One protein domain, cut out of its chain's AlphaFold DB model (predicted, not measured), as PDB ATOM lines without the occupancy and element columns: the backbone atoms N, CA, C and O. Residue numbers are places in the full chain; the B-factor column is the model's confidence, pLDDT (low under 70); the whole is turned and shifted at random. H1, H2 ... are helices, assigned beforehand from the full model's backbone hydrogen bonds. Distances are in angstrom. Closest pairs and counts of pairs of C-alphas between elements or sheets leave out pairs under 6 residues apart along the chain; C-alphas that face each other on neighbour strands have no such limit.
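Overview. This is residues 169 to 279 of the 606 residues of the protein "E3 ubiquitin-protein ligase rnf8-B" of Amphibalanus amphitrite (UniProt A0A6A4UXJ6). This is an elongated, loop-rich shape with little regular structure: H3 packs on short H1 near its middle, H2 lies toward one end and H5 at the other. Five named helices, H1 to H5 in order, hold 34 of 111 printed residues; the class is all helix. It is only just loose, close to compact, with radius of gyration of the C-alphas 16.0 A and spans 49 by 29 by 25 A.

Along the chain. Find C-alpha 192 at (18.955, -77.358, 92.205), where H1, residues 192 to 195, begins. H2 is residues 214 to 220, H3 230 to 243, 19.9 A long, H4 249 to 253, and H5 275 to 278, ending at (-7.539, -75.485, 92.394).

Arrangement. H3, with residues 237 to 242 alone, touches H1; look at their closest C-alphas, Leu 195 and Phe 238, 5.5 A apart. H2, H4 and H5 touch no helix. Every O i to N i+4 pair is within hydrogen-bond range in H2, H3 and H4; H1 and H5 are too short for one.

Size, cuts and confidence. The printed part has no cut; links H1 to H2 and H4 to H5 are long. In pLDDT, 47 printed residues are under 70, among them residues 245 to 279.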
ATOM      1  N   GLN A 169      30.527 -63.696  92.267       69.75
ATOM      2  CA  GLN A 169      31.067 -63.995  93.605       69.75
ATOM      3  C   GLN A 169      30.647 -65.382  94.130       69.75
ATOM      4  O   GLN A 169      30.907 -65.724  95.281       69.75
ATOM      5  N   VAL A 170      29.992 -66.198  93.296       81.12
ATOM      6  CA  VAL A 170      29.578 -67.564  93.624       81.12
ATOM      7  C   VAL A 170      29.856 -68.543  92.479       81.12
ATOM      8  O   VAL A 170      29.686 -68.183  91.310       81.12
ATOM      9  N   PRO A 171      30.233 -69.802  92.778       84.81
ATOM     10  CA  PRO A 171      30.438 -70.822  91.754       84.81
ATOM     11  C   PRO A 171      29.131 -71.334  91.113       84.81
ATOM     12  O   PRO A 171      28.050 -71.317  91.707       84.81
ATOM     13  N   GLU A 172      29.232 -71.875  89.895       86.00
ATOM     14  CA  GLU A 172      28.093 -72.475  89.186       86.00
ATOM     15  C   GLU A 172      27.711 -73.875  89.701       86.00
ATOM     16  O   GLU A 172      28.566 -74.642  90.144       86.00
ATOM     17  N   VAL A 173      26.436 -74.261  89.563       85.62
ATOM     18  CA  VAL A 173      25.926 -75.597  89.930       85.62
ATOM     19  C   VAL A 173      26.088 -76.601  88.785       85.62
ATOM     20  O   VAL A 173      25.841 -76.320  87.612       85.62
ATOM     21  N   CYS A 174      26.486 -77.824  89.125       82.12
ATOM     22  CA  CYS A 174      26.616 -78.941  88.202       82.12
ATOM     23  C   CYS A 174      25.293 -79.705  88.073       82.12
ATOM     24  O   CYS A 174      24.933 -80.511  88.931       82.12
ATOM     25  N   TYR A 175      24.607 -79.552  86.943       76.62
ATOM     26  CA  TYR A 175      23.359 -80.276  86.669       76.62
ATOM     27  C   TYR A 175      23.534 -81.780  86.384       76.62
ATOM     28  O   TYR A 175      22.540 -82.492  86.243       76.62
ATOM     29  N   ARG A 176      24.778 -82.282  86.322       69.81
ATOM     30  CA  ARG A 176      25.093 -83.712  86.130       69.81
ATOM     31  C   ARG A 176      25.109 -84.520  87.431       69.81
ATOM     32  O   ARG A 176      25.139 -85.742  87.365       69.81
ATOM     33  N   HIS A 177      25.098 -83.883  88.604       65.69
ATOM     34  CA  HIS A 177      25.092 -84.569  89.901       65.69
ATOM     35  C   HIS A 177      23.695 -85.177  90.210       65.69
ATOM     36  O   HIS A 177      22.684 -84.508  89.967       65.69
ATOM     37  N   PRO A 178      23.584 -86.435  90.700       55.69
ATOM     38  CA  PRO A 178      24.621 -87.292  91.301       55.69
ATOM     39  C   PRO A 178      25.567 -88.017  90.329       55.69
ATOM     40  O   PRO A 178      26.596 -88.517  90.760       55.69
ATOM     41  N   GLY A 179      25.277 -88.052  89.028       62.31
ATOM     42  CA  GLY A 179      26.052 -88.786  88.015       62.31
ATOM     43  C   GLY A 179      27.313 -88.081  87.494       62.31
ATOM     44  O   GLY A 179      27.772 -88.385  86.397       62.31
ATOM     45  N   CYS A 180      27.867 -87.108  88.223       75.12
ATOM     46  CA  CYS A 180      29.068 -86.398  87.782       75.12
ATOM     47  C   CYS A 180      30.328 -87.165  88.203       75.12
ATOM     48  O   CYS A 180      30.691 -87.147  89.377       75.12
ATOM     49  N   GLN A 181      31.004 -87.789  87.238       73.62
ATOM     50  CA  GLN A 181      32.251 -88.544  87.450       73.62
ATOM     51  C   GLN A 181      33.510 -87.778  87.029       73.62
ATOM     52  O   GLN A 181      34.598 -88.342  86.974       73.62
ATOM     53  N   SER A 182      33.381 -86.490  86.693       73.94
ATOM     54  CA  SER A 182      34.523 -85.702  86.229       73.94
ATOM     55  C   SER A 182      35.516 -85.474  87.380       73.94
ATOM     56  O   SER A 182      35.151 -84.813  88.359       73.94
ATOM     57  N   PRO A 183      36.777 -85.940  87.261       65.56
ATOM     58  CA  PRO A 183      37.804 -85.740  88.288       65.56
ATOM     59  C   PRO A 183      38.236 -84.269  88.406       65.56
ATOM     60  O   PRO A 183      38.848 -83.871  89.393       65.56
ATOM     61  N   VAL A 184      37.874 -83.450  87.413       78.50
ATOM     62  CA  VAL A 184      38.165 -82.015  87.311       78.50
ATOM     63  C   VAL A 184      36.883 -81.183  87.238       78.50
ATOM     64  O   VAL A 184      36.851 -80.132  86.608       78.50
ATOM     65  N   CYS A 185      35.787 -81.622  87.864       82.00
ATOM     66  CA  CYS A 185      34.581 -80.798  87.896       82.00
ATOM     67  C   CYS A 185      34.860 -79.470  88.639       82.00
ATOM     68  O   CYS A 185      35.443 -79.451  89.721       82.00
ATOM     69  N   HIS A 186      34.474 -78.342  88.041       86.88
ATOM     70  CA  HIS A 186      34.658 -76.993  88.606       86.88
ATOM     71  C   HIS A 186      33.326 -76.353  89.020       86.88
ATOM     72  O   HIS A 186      33.226 -75.140  89.157       86.88
ATOM     73  N   ARG A 187      32.285 -77.177  89.176       89.19
ATOM     74  CA  ARG A 187      30.919 -76.770  89.510       89.19
ATOM     75  C   ARG A 187      30.435 -77.490  90.767       89.19
ATOM     76  O   ARG A 187      30.832 -78.630  91.024       89.19
ATOM     77  N   LEU A 188      29.557 -76.838  91.520       89.31
ATOM     78  CA  LEU A 188      29.010 -77.331  92.781       89.31
ATOM     79  C   LEU A 188      28.069 -78.514  92.559       89.31
ATOM     80  O   LEU A 188      27.160 -78.475  91.732       89.31
ATOM     81  N   HIS A 189      28.273 -79.573  93.326       89.75
ATOM     82  CA  HIS A 189      27.403 -80.737  93.411       89.75
ATOM     83  C   HIS A 189      26.391 -80.505  94.530       89.75
ATOM     84  O   HIS A 189      26.601 -80.914  95.670       89.75
ATOM     85  N   ILE A 190      25.324 -79.782  94.201       86.06
ATOM     86  CA  ILE A 190      24.236 -79.456  95.120       86.06
ATOM     87  C   ILE A 190      22.899 -79.520  94.381       86.06
ATOM     88  O   ILE A 190      22.818 -79.246  93.182       86.06
ATOM     89  N   CYS A 191      21.837 -79.917  95.078       84.56
ATOM     90  CA  CYS A 191      20.512 -80.069  94.499       84.56
ATOM     91  C   CYS A 191      19.944 -78.720  93.997       84.56
ATOM     92  O   CYS A 191      19.721 -77.815  94.800       84.56
ATOM     93  N   PRO A 192      19.582 -78.584  92.706       82.25
ATOM     94  CA  PRO A 192      18.955 -77.358  92.205       82.25
ATOM     95  C   PRO A 192      17.585 -77.079  92.835       82.25
ATOM     96  O   PRO A 192      17.224 -75.928  93.037       82.25
ATOM     97  N   LEU A 193      16.832 -78.127  93.198       77.25
ATOM     98  CA  LEU A 193      15.569 -77.967  93.925       77.25
ATOM     99  C   LEU A 193      15.790 -77.471  95.356       77.25
ATOM    100  O   LEU A 193      14.888 -76.875  95.921       77.25
ATOM    101  N   PHE A 194      16.953 -77.726  95.957       83.25
ATOM    102  CA  PHE A 194      17.288 -77.179  97.273       83.25
ATOM    103  C   PHE A 194      17.585 -75.686  97.184       83.25
ATOM    104  O   PHE A 194      17.033 -74.922  97.965       83.25
ATOM    105  N   LEU A 195      18.352 -75.267  96.171       80.94
ATOM    106  CA  LEU A 195      18.598 -73.848  95.891       80.94
ATOM    107  C   LEU A 195      17.327 -73.091  95.473       80.94
ATOM    108  O   LEU A 195      17.205 -71.905  95.745       80.94
ATOM    109  N   ALA A 196      16.366 -73.781  94.851       75.69
ATOM    110  CA  ALA A 196      15.037 -73.244  94.553       75.69
ATOM    111  C   ALA A 196      14.083 -73.244  95.762       75.69
ATOM    112  O   ALA A 196      12.933 -72.856  95.613       75.69
ATOM    113  N   ASP A 197      14.508 -73.744  96.926       74.19
ATOM    114  CA  ASP A 197      13.675 -73.992  98.112       74.19
ATOM    115  C   ASP A 197      12.576 -75.068  97.969       74.19
ATOM    116  O   ASP A 197      11.803 -75.316  98.888       74.19
ATOM    117  N   LEU A 198      12.533 -75.804  96.860       71.06
ATOM    118  CA  LEU A 198      11.467 -76.749  96.505       71.06
ATOM    119  C   LEU A 198      11.779 -78.226  96.811       71.06
ATOM    120  O   LEU A 198      10.951 -79.101  96.537       71.06
ATOM    121  N   CYS A 199      12.965 -78.560  97.332       72.19
ATOM    122  CA  CYS A 199      13.359 -79.959  97.527       72.19
ATOM    123  C   CYS A 199      12.560 -80.643  98.658       72.19
ATOM    124  O   CYS A 199      12.697 -80.264  99.821       72.19
ATOM    125  N   PRO A 200      11.797 -81.722  98.383       59.72
ATOM    126  CA  PRO A 200      10.958 -82.372  99.393       59.72
ATOM    127  C   PRO A 200      11.700 -83.427 100.229       59.72
ATOM    128  O   PRO A 200      11.096 -84.045 101.104       59.72
ATOM    129  N   HIS A 201      12.971 -83.699  99.921       64.69
ATOM    130  CA  HIS A 201      13.715 -84.830 100.480       64.69
ATOM    131  C   HIS A 201      14.612 -84.458 101.670       64.69
ATOM    132  O   HIS A 201      15.132 -85.367 102.320       64.69
ATOM    133  N   GLY A 202      14.762 -83.161 101.979       67.31
ATOM    134  CA  GLY A 202      15.651 -82.679 103.045       67.31
ATOM    135  C   GLY A 202      17.058 -83.269 102.914       67.31
ATOM    136  O   GLY A 202      17.514 -83.540 101.804       67.31
ATOM    137  N   ASP A 203      17.710 -83.563 104.033       65.06
ATOM    138  CA  ASP A 203      19.082 -84.104 104.060       65.06
ATOM    139  C   ASP A 203      19.225 -85.492 103.410       65.06
ATOM    140  O   ASP A 203      20.327 -85.929 103.094       65.06
ATOM    141  N   ARG A 204      18.109 -86.187 103.140       67.44
ATOM    142  CA  ARG A 204      18.086 -87.477 102.422       67.44
ATOM    143  C   ARG A 204      18.036 -87.319 100.901       67.44
ATOM    144  O   ARG A 204      17.825 -88.294 100.180       67.44
ATOM    145  N   CYS A 205      18.166 -86.097 100.392       74.38
ATOM    146  CA  CYS A 205      18.189 -85.843  98.962       74.38
ATOM    147  C   CYS A 205      19.422 -86.478  98.316       74.38
ATOM    148  O   CYS A 205      20.558 -86.105  98.595       74.38
ATOM    149  N   PHE A 206      19.192 -87.382  97.366       74.00
ATOM    150  CA  PHE A 206      20.255 -88.070  96.632       74.00
ATOM    151  C   PHE A 206      21.117 -87.138  95.754       74.00
ATOM    152  O   PHE A 206      22.162 -87.557  95.272       74.00
ATOM    153  N   ARG A 207      20.684 -85.886  95.527       75.62
ATOM    154  CA  ARG A 207      21.464 -84.826  94.855       75.62
ATOM    155  C   ARG A 207      22.313 -83.982  95.820       75.62
ATOM    156  O   ARG A 207      22.963 -83.055  95.358       75.62
ATOM    157  N   GLY A 208      22.264 -84.254  97.126       79.12
ATOM    158  CA  GLY A 208      23.070 -83.578  98.147       79.12
ATOM    159  C   GLY A 208      22.676 -82.120  98.413       79.12
ATOM    160  O   GLY A 208      22.413 -81.345  97.494       79.12
ATOM    161  N   HIS A 209      22.626 -81.732  99.688       86.62
ATOM    162  CA  HIS A 209      22.366 -80.347 100.124       86.62
ATOM    163  C   HIS A 209      23.576 -79.694 100.810       86.62
ATOM    164  O   HIS A 209      23.507 -78.527 101.172       86.62
ATOM    165  N   SER A 210      24.679 -80.430 100.975       87.12
ATOM    166  CA  SER A 210      25.856 -79.957 101.704       87.12
ATOM    167  C   SER A 210      26.931 -79.402 100.768       87.12
ATOM    168  O   SER A 210      27.336 -80.040  99.790       87.12
ATOM    169  N   LEU A 211      27.430 -78.213 101.097       87.62
ATOM    170  CA  LEU A 211      28.615 -77.614 100.485       87.62
ATOM    171  C   LEU A 211      29.906 -78.043 101.189       87.62
ATOM    172  O   LEU A 211      30.976 -77.879 100.615       87.62
ATOM    173  N   ALA A 212      29.816 -78.651 102.374       84.44
ATOM    174  CA  ALA A 212      30.967 -79.157 103.120       84.44
ATOM    175  C   ALA A 212      31.629 -80.401 102.495       84.44
ATOM    176  O   ALA A 212      32.631 -80.903 103.008       84.44
ATOM    177  N   THR A 213      31.112 -80.929 101.378       87.69
ATOM    178  CA  THR A 213      31.791 -82.032 100.683       87.69
ATOM    179  C   THR A 213      33.160 -81.583 100.167       87.69
ATOM    180  O   THR A 213      33.317 -80.471  99.667       87.69
ATOM    181  N   ALA A 214      34.156 -82.474 100.209       84.38
ATOM    182  CA  ALA A 214      35.519 -82.161  99.764       84.38
ATOM    183  C   ALA A 214      35.583 -81.653  98.308       84.38
ATOM    184  O   ALA A 214      36.472 -80.885  97.953       84.38
ATOM    185  N   HIS A 215      34.643 -82.079  97.457       87.19
ATOM    186  CA  HIS A 215      34.501 -81.558  96.098       87.19
ATOM    187  C   HIS A 215      33.987 -80.116  96.083       87.19
ATOM    188  O   HIS A 215      34.605 -79.259  95.457       87.19
ATOM    189  N   ASN A 216      32.883 -79.847  96.783       89.88
ATOM    190  CA  ASN A 216      32.267 -78.522  96.824       89.88
ATOM    191  C   ASN A 216      33.188 -77.493  97.489       89.88
ATOM    192  O   ASN A 216      33.273 -76.377  96.985       89.88
ATOM    193  N   GLN A 217      33.952 -77.892  98.510       87.69
ATOM    194  CA  GLN A 217      34.977 -77.051  99.129       87.69
ATOM    195  C   GLN A 217      36.035 -76.610  98.106       87.69
ATOM    196  O   GLN A 217      36.218 -75.418  97.900       87.69
ATOM    197  N   ARG A 218      36.626 -77.547  97.344       87.19
ATOM    198  CA  ARG A 218      37.614 -77.221  96.292       87.19
ATOM    199  C   ARG A 218      37.065 -76.344  95.167       87.19
ATOM    200  O   ARG A 218      37.841 -75.682  94.479       87.19
ATOM    201  N   VAL A 219      35.766 -76.428  94.887       89.12
ATOM    202  CA  VAL A 219      35.103 -75.560  93.904       89.12
ATOM    203  C   VAL A 219      34.891 -74.165  94.490       89.12
ATOM    204  O   VAL A 219      35.096 -73.183  93.782       89.12
ATOM    205  N   TRP A 220      34.523 -74.084  95.768       87.31
ATOM    206  CA  TRP A 220      34.311 -72.830  96.484       87.31
ATOM    207  C   TRP A 220      35.605 -72.037  96.669       87.31
ATOM    208  O   TRP A 220      35.623 -70.847  96.383       87.31
ATOM    209  N   ASP A 221      36.707 -72.707  97.016       85.62
ATOM    210  CA  ASP A 221      38.023 -72.090  97.262       85.62
ATOM    211  C   ASP A 221      38.617 -71.371  96.027       85.62
ATOM    212  O   ASP A 221      39.625 -70.674  96.122       85.62
ATOM    213  N   ARG A 222      38.017 -71.549  94.843       82.81
ATOM    214  CA  ARG A 222      38.430 -70.895  93.588       82.81
ATOM    215  C   ARG A 222      37.753 -69.552  93.351       82.81
ATOM    216  O   ARG A 222      38.152 -68.836  92.435       82.81
ATOM    217  N   VAL A 223      36.705 -69.247  94.107       82.62
ATOM    218  CA  VAL A 223      35.961 -67.996  94.003       82.62
ATOM    219  C   VAL A 223      36.316 -67.146  95.212       82.62
ATOM    220  O   VAL A 223      36.274 -67.622  96.341       82.62
ATOM    221  N   ALA A 224      36.681 -65.887  94.976       74.94
ATOM    222  CA  ALA A 224      36.891 -64.935  96.058       74.94
ATOM    223  C   ALA A 224      35.538 -64.651  96.731       74.94
ATOM    224  O   ALA A 224      34.657 -64.048  96.116       74.94
ATOM    225  N   SER A 225      35.361 -65.143  97.956       77.19
ATOM    226  CA  SER A 225      34.141 -65.008  98.749       77.19
ATOM    227  C   SER A 225      34.509 -64.836 100.218       77.19
ATOM    228  O   SER A 225      35.328 -65.598 100.726       77.19
ATOM    229  N   ASP A 226      33.860 -63.889 100.893       74.25
ATOM    230  CA  ASP A 226      34.017 -63.641 102.336       74.25
ATOM    231  C   ASP A 226      33.186 -64.621 103.199       74.25
ATOM    232  O   ASP A 226      33.060 -64.450 104.408       74.25
ATOM    233  N   ALA A 227      32.554 -65.630 102.581       79.31
ATOM    234  CA  ALA A 227      31.715 -66.612 103.265       79.31
ATOM    235  C   ALA A 227      32.550 -67.785 103.814       79.31
ATOM    236  O   ALA A 227      32.927 -68.714 103.078       79.31
ATOM    237  N   ASP A 228      32.771 -67.777 105.127       74.38
ATOM    238  CA  ASP A 228      33.649 -68.722 105.820       74.38
ATOM    239  C   ASP A 228      32.917 -69.974 106.327       74.38
ATOM    240  O   ASP A 228      33.510 -71.055 106.410       74.38
ATOM    241  N   SER A 229      31.615 -69.876 106.608       84.19
ATOM    242  CA  SER A 229      30.792 -71.004 107.063       84.19
ATOM    243  C   SER A 229      29.923 -71.612 105.954       84.19
ATOM    244  O   SER A 229      29.482 -70.935 105.029       84.19
ATOM    245  N   GLU A 230      29.596 -72.908 106.058       83.19
ATOM    246  CA  GLU A 230      28.662 -73.567 105.124       83.19
ATOM    247  C   GLU A 230      27.302 -72.849 105.066       83.19
ATOM    248  O   GLU A 230      26.730 -72.715 103.985       83.19
ATOM    249  N   ALA A 231      26.819 -72.334 106.200       80.69
ATOM    250  CA  ALA A 231      25.563 -71.594 106.281       80.69
ATOM    251  C   ALA A 231      25.608 -70.282 105.480       80.69
ATOM    252  O   ALA A 231      24.694 -70.015 104.699       80.69
ATOM    253  N   GLU A 232      26.684 -69.502 105.607       84.94
ATOM    254  CA  GLU A 232      26.878 -68.268 104.831       84.94
ATOM    255  C   GLU A 232      27.002 -68.561 103.335       84.94
ATOM    256  O   GLU A 232      26.398 -67.877 102.512       84.94
ATOM    257  N   ARG A 233      27.715 -69.631 102.966       87.69
ATOM    258  CA  ARG A 233      27.877 -70.048 101.564       87.69
ATOM    259  C   ARG A 233      26.560 -70.493 100.933       87.69
ATOM    260  O   ARG A 233      26.275 -70.145  99.786       87.69
ATOM    261  N   VAL A 234      25.738 -71.241 101.673       84.25
ATOM    262  CA  VAL A 234      24.389 -71.622 101.231       84.25
ATOM    263  C   VAL A 234      23.504 -70.385 101.090       84.25
ATOM    264  O   VAL A 234      22.832 -70.258 100.070       84.25
ATOM    265  N   ALA A 235      23.536 -69.455 102.050       81.94
ATOM    266  CA  ALA A 235      22.761 -68.216 101.987       81.94
ATOM    267  C   ALA A 235      23.148 -67.347 100.774       81.94
ATOM    268  O   ALA A 235      22.269 -66.856 100.067       81.94
ATOM    269  N   LEU A 236      24.449 -67.232 100.483       85.19
ATOM    270  CA  LEU A 236      24.988 -66.507  99.328       85.19
ATOM    271  C   LEU A 236      24.570 -67.146  97.989       85.19
ATOM    272  O   LEU A 236      24.191 -66.447  97.051       85.19
ATOM    273  N   LEU A 237      24.601 -68.482  97.881       85.38
ATOM    274  CA  LEU A 237      24.091 -69.179  96.691       85.38
ATOM    275  C   LEU A 237      22.586 -68.983  96.525       85.38
ATOM    276  O   LEU A 237      22.112 -68.782  95.410       85.38
ATOM    277  N   PHE A 238      21.834 -69.079  97.617       79.50
ATOM    278  CA  PHE A 238      20.383 -68.978  97.592       79.50
ATOM    279  C   PHE A 238      19.943 -67.593  97.108       79.50
ATOM    280  O   PHE A 238      19.182 -67.502  96.146       79.50
ATOM    281  N   SER A 239      20.509 -66.524  97.683       78.25
ATOM    282  CA  SER A 239      20.243 -65.151  97.243       78.25
ATOM    283  C   SER A 239      20.637 -64.944  95.781       78.25
ATOM    284  O   SER A 239      19.832 -64.442  94.998       78.25
ATOM    285  N   TYR A 240      21.813 -65.425  95.366       83.00
ATOM    286  CA  TYR A 240      22.267 -65.296  93.984       83.00
ATOM    287  C   TYR A 240      21.343 -66.004  92.988       83.00
ATOM    288  O   TYR A 240      20.916 -65.392  92.011       83.00
ATOM    289  N   TYR A 241      21.014 -67.283  93.189       79.31
ATOM    290  CA  TYR A 241      20.227 -68.058  92.219       79.31
ATOM    291  C   TYR A 241      18.749 -67.664  92.179       79.31
ATOM    292  O   TYR A 241      18.133 -67.777  91.114       79.31
ATOM    293  N   GLN A 242      18.194 -67.178  93.292       70.75
ATOM    294  CA  GLN A 242      16.831 -66.652  93.327       70.75
ATOM    295  C   GLN A 242      16.734 -65.268  92.682       70.75
ATOM    296  O   GLN A 242      15.878 -65.064  91.826       70.75
ATOM    297  N   GLN A 243      17.637 -64.341  93.018       68.81
ATOM    298  CA  GLN A 243      17.584 -62.963  92.509       68.81
ATOM    299  C   GLN A 243      18.026 -62.855  91.046       68.81
ATOM    300  O   GLN A 243      17.530 -62.009  90.308       68.81
ATOM    301  N   SER A 244      18.946 -63.715  90.597       70.69
ATOM    302  CA  SER A 244      19.451 -63.679  89.217       70.69
ATOM    303  C   SER A 244      18.588 -64.436  88.204       70.69
ATOM    304  O   SER A 244      18.888 -64.387  87.012       70.69
ATOM    305  N   GLY A 245      17.568 -65.187  88.645       64.56
ATOM    306  CA  GLY A 245      16.735 -66.003  87.753       64.56
ATOM    307  C   GLY A 245      17.511 -67.093  86.995       64.56
ATOM    308  O   GLY A 245      17.068 -67.570  85.954       64.56
ATOM    309  N   ARG A 246      18.695 -67.494  87.485       69.31
ATOM    310  CA  ARG A 246      19.559 -68.486  86.816       69.31
ATOM    311  C   ARG A 246      19.065 -69.927  86.931       69.31
ATOM    312  O   ARG A 246      19.591 -70.805  86.243       69.31
ATOM    313  N   LEU A 247      18.083 -70.190  87.792       68.00
ATOM    314  CA  LEU A 247      17.375 -71.468  87.814       68.00
ATOM    315  C   LEU A 247      16.235 -71.443  86.780       68.00
ATOM    316  O   LEU A 247      15.466 -70.486  86.770       68.00
ATOM    317  N   PRO A 248      16.087 -72.473  85.924       59.97
ATOM    318  CA  PRO A 248      15.073 -72.470  84.870       59.97
ATOM    319  C   PRO A 248      13.631 -72.356  85.390       59.97
ATOM    320  O   PRO A 248      13.253 -73.080  86.309       59.97
ATOM    321  N   ASP A 249      12.787 -71.567  84.718       56.31
ATOM    322  CA  ASP A 249      11.354 -71.392  85.027       56.31
ATOM    323  C   ASP A 249      10.585 -72.707  85.218       56.31
ATOM    324  O   ASP A 249       9.736 -72.835  86.104       56.31
ATOM    325  N   TRP A 250      10.883 -73.713  84.392       59.12
ATOM    326  CA  TRP A 250      10.226 -75.017  84.477       59.12
ATOM    327  C   TRP A 250      10.500 -75.714  85.817       59.12
ATOM    328  O   TRP A 250       9.662 -76.490  86.276       59.12
ATOM    329  N   LEU A 251      11.642 -75.436  86.459       62.00
ATOM    330  CA  LEU A 251      12.012 -76.009  87.750       62.00
ATOM    331  C   LEU A 251      11.047 -75.534  88.839       62.00
ATOM    332  O   LEU A 251      10.612 -76.350  89.646       62.00
ATOM    333  N   TYR A 252      10.654 -74.259  88.812       63.41
ATOM    334  CA  TYR A 252       9.650 -73.711  89.719       63.41
ATOM    335  C   TYR A 252       8.255 -74.229  89.358       63.41
ATOM    336  O   TYR A 252       7.616 -74.897  90.169       63.41
ATOM    337  N   ARG A 253       7.816 -74.038  88.105       54.75
ATOM    338  CA  ARG A 253       6.448 -74.367  87.655       54.75
ATOM    339  C   ARG A 253       6.085 -75.844  87.824       54.75
ATOM    340  O   ARG A 253       4.992 -76.153  88.287       54.75
ATOM    341  N   ASN A 254       7.002 -76.760  87.507       48.69
ATOM    342  CA  ASN A 254       6.730 -78.202  87.564       48.69
ATOM    343  C   ASN A 254       6.850 -78.791  88.978       48.69
ATOM    344  O   ASN A 254       6.490 -79.951  89.188       48.69
ATOM    345  N   ASN A 255       7.377 -78.027  89.941       55.09
ATOM    346  CA  ASN A 255       7.593 -78.495  91.311       55.09
ATOM    347  C   ASN A 255       6.770 -77.732  92.358       55.09
ATOM    348  O   ASN A 255       6.862 -78.068  93.541       55.09
ATOM    349  N   LEU A 256       5.896 -76.809  91.941       57.97
ATOM    350  CA  LEU A 256       4.822 -76.294  92.786       57.97
ATOM    351  C   LEU A 256       3.898 -77.450  93.175       57.97
ATOM    352  O   LEU A 256       3.225 -78.060  92.344       57.97
ATOM    353  N   ARG A 257       3.889 -77.789  94.462       56.03
ATOM    354  CA  ARG A 257       3.038 -78.847  95.005       56.03
ATOM    355  C   ARG A 257       2.088 -78.253  96.018       56.03
ATOM    356  O   ARG A 257       2.520 -77.546  96.922       56.03
ATOM    357  N   ILE A 258       0.816 -78.615  95.899       57.94
ATOM    358  CA  ILE A 258      -0.186 -78.317  96.919       57.94
ATOM    359  C   ILE A 258       0.109 -79.180  98.150       57.94
ATOM    360  O   ILE A 258       0.425 -80.373  98.036       57.94
ATOM    361  N   CYS A 259       0.059 -78.577  99.333       56.38
ATOM    362  CA  CYS A 259       0.169 -79.296 100.586       56.38
ATOM    363  C   CYS A 259      -1.091 -80.153 100.773       56.38
ATOM    364  O   CYS A 259      -2.190 -79.615 100.838       56.38
ATOM    365  N   PRO A 260      -0.972 -81.487 100.876       51.75
ATOM    366  CA  PRO A 260      -2.138 -82.348 101.030       51.75
ATOM    367  C   PRO A 260      -2.634 -82.418 102.483       51.75
ATOM    368  O   PRO A 260      -3.578 -83.153 102.755       51.75
ATOM    369  N   ARG A 261      -1.958 -81.748 103.430       54.56
ATOM    370  CA  ARG A 261      -2.275 -81.826 104.858       54.56
ATOM    371  C   ARG A 261      -3.209 -80.673 105.241       54.56
ATOM    372  O   ARG A 261      -2.766 -79.531 105.187       54.56
ATOM    373  N   PRO A 262      -4.444 -80.959 105.689       48.56
ATOM    374  CA  PRO A 262      -5.381 -79.925 106.132       48.56
ATOM    375  C   PRO A 262      -4.952 -79.224 107.435       48.56
ATOM    376  O   PRO A 262      -5.452 -78.150 107.734       48.56
ATOM    377  N   ALA A 263      -4.007 -79.802 108.183       57.12
ATOM    378  CA  ALA A 263      -3.382 -79.204 109.362       57.12
ATOM    379  C   ALA A 263      -1.848 -79.311 109.255       57.12
ATOM    380  O   ALA A 263      -1.211 -80.024 110.030       57.12
ATOM    381  N   CYS A 264      -1.254 -78.699 108.222       57.81
ATOM    382  CA  CYS A 264       0.198 -78.485 108.211       57.81
ATOM    383  C   CYS A 264       0.528 -77.362 109.202       57.81
ATOM    384  O   CYS A 264      -0.154 -76.345 109.243       57.81
ATOM    385  N   ASP A 265       1.597 -77.535 109.963       57.94
ATOM    386  CA  ASP A 265       2.149 -76.579 110.929       57.94
ATOM    387  C   ASP A 265       2.856 -75.376 110.270       57.94
ATOM    388  O   ASP A 265       3.600 -74.653 110.925       57.94
ATOM    389  N   GLY A 266       2.659 -75.163 108.964       53.66
ATOM    390  CA  GLY A 266       3.287 -74.085 108.198       53.66
ATOM    391  C   GLY A 266       4.765 -74.313 107.865       53.66
ATOM    392  O   GLY A 266       5.298 -73.621 107.005       53.66
ATOM    393  N   ALA A 267       5.420 -75.326 108.441       55.72
ATOM    394  CA  ALA A 267       6.821 -75.647 108.157       55.72
ATOM    395  C   ALA A 267       7.025 -76.358 106.802       55.72
ATOM    396  O   ALA A 267       8.154 -76.621 106.380       55.72
ATOM    397  N   CYS A 268       5.941 -76.704 106.099       54.84
ATOM    398  CA  CYS A 268       6.011 -77.336 104.790       54.84
ATOM    399  C   CYS A 268       6.052 -76.299 103.653       54.84
ATOM    400  O   CYS A 268       5.164 -75.469 103.509       54.84
ATOM    401  N   ARG A 269       7.053 -76.420 102.771       55.50
ATOM    402  CA  ARG A 269       7.312 -75.528 101.618       55.50
ATOM    403  C   ARG A 269       6.375 -75.759 100.422       55.50
ATOM    404  O   ARG A 269       6.789 -75.769  99.266       55.50
ATOM    405  N   ARG A 270       5.116 -76.095 100.699       59.28
ATOM    406  CA  ARG A 270       4.089 -76.437  99.706       59.28
ATOM    407  C   ARG A 270       2.970 -75.408  99.755       59.28
ATOM    408  O   ARG A 270       2.680 -74.863 100.811       59.28
ATOM    409  N   LEU A 271       2.304 -75.200  98.625       57.03
ATOM    410  CA  LEU A 271       1.182 -74.269  98.534       57.03
ATOM    411  C   LEU A 271       0.001 -74.787  99.365       57.03
ATOM    412  O   LEU A 271      -0.525 -75.864  99.083       57.03
ATOM    413  N   HIS A 272      -0.438 -74.033 100.370       57.78
ATOM    414  CA  HIS A 272      -1.628 -74.341 101.176       57.78
ATOM    415  C   HIS A 272      -2.903 -73.853 100.493       57.78
ATOM    416  O   HIS A 272      -3.677 -73.082 101.045       57.78
ATOM    417  N   LEU A 273      -3.106 -74.303  99.260       53.75
ATOM    418  CA  LEU A 273      -4.328 -74.037  98.520       53.75
ATOM    419  C   LEU A 273      -5.301 -75.186  98.748       53.75
ATOM    420  O   LEU A 273      -4.901 -76.352  98.799       53.75
ATOM    421  N   CYS A 274      -6.590 -74.869  98.857       46.28
ATOM    422  CA  CYS A 274      -7.616 -75.899  98.843       46.28
ATOM    423  C   CYS A 274      -7.491 -76.681  97.526       46.28
ATOM    424  O   CYS A 274      -7.635 -76.127  96.436       46.28
ATOM    425  N   ARG A 275      -7.173 -77.976  97.628       47.69
ATOM    426  CA  ARG A 275      -6.985 -78.865  96.473       47.69
ATOM    427  C   ARG A 275      -8.226 -78.888  95.584       47.69
ATOM    428  O   ARG A 275      -8.094 -78.863  94.364       47.69
ATOM    429  N   ASP A 276      -9.395 -78.882  96.210       44.84
ATOM    430  CA  ASP A 276     -10.679 -78.896  95.521       44.84
ATOM    431  C   ASP A 276     -10.972 -77.514  94.916       44.84
ATOM    432  O   ASP A 276     -11.604 -77.427  93.881       44.84
ATOM    433  N   TRP A 277     -10.422 -76.418  95.454       44.66
ATOM    434  CA  TRP A 277     -10.515 -75.089  94.832       44.66
ATOM    435  C   TRP A 277      -9.651 -74.964  93.570       44.66
ATOM    436  O   TRP A 277     -10.142 -74.507  92.543       44.66
ATOM    437  N   VAL A 278      -8.403 -75.449  93.595       43.19
ATOM    438  CA  VAL A 278      -7.539 -75.485  92.394       43.19
ATOM    439  C   VAL A 278      -8.126 -76.398  91.308       43.19
ATOM    440  O   VAL A 278      -7.899 -76.177  90.121       43.19
ATOM    441  N   ALA A 279      -8.904 -77.407  91.706       45.03
ATOM    442  CA  ALA A 279      -9.654 -78.271  90.800       45.03
ATOM    443  C   ALA A 279     -11.005 -77.677  90.338       45.03
ATOM    444  O   ALA A 279     -11.639 -78.252  89.457       45.03
TER     445      ALA A 279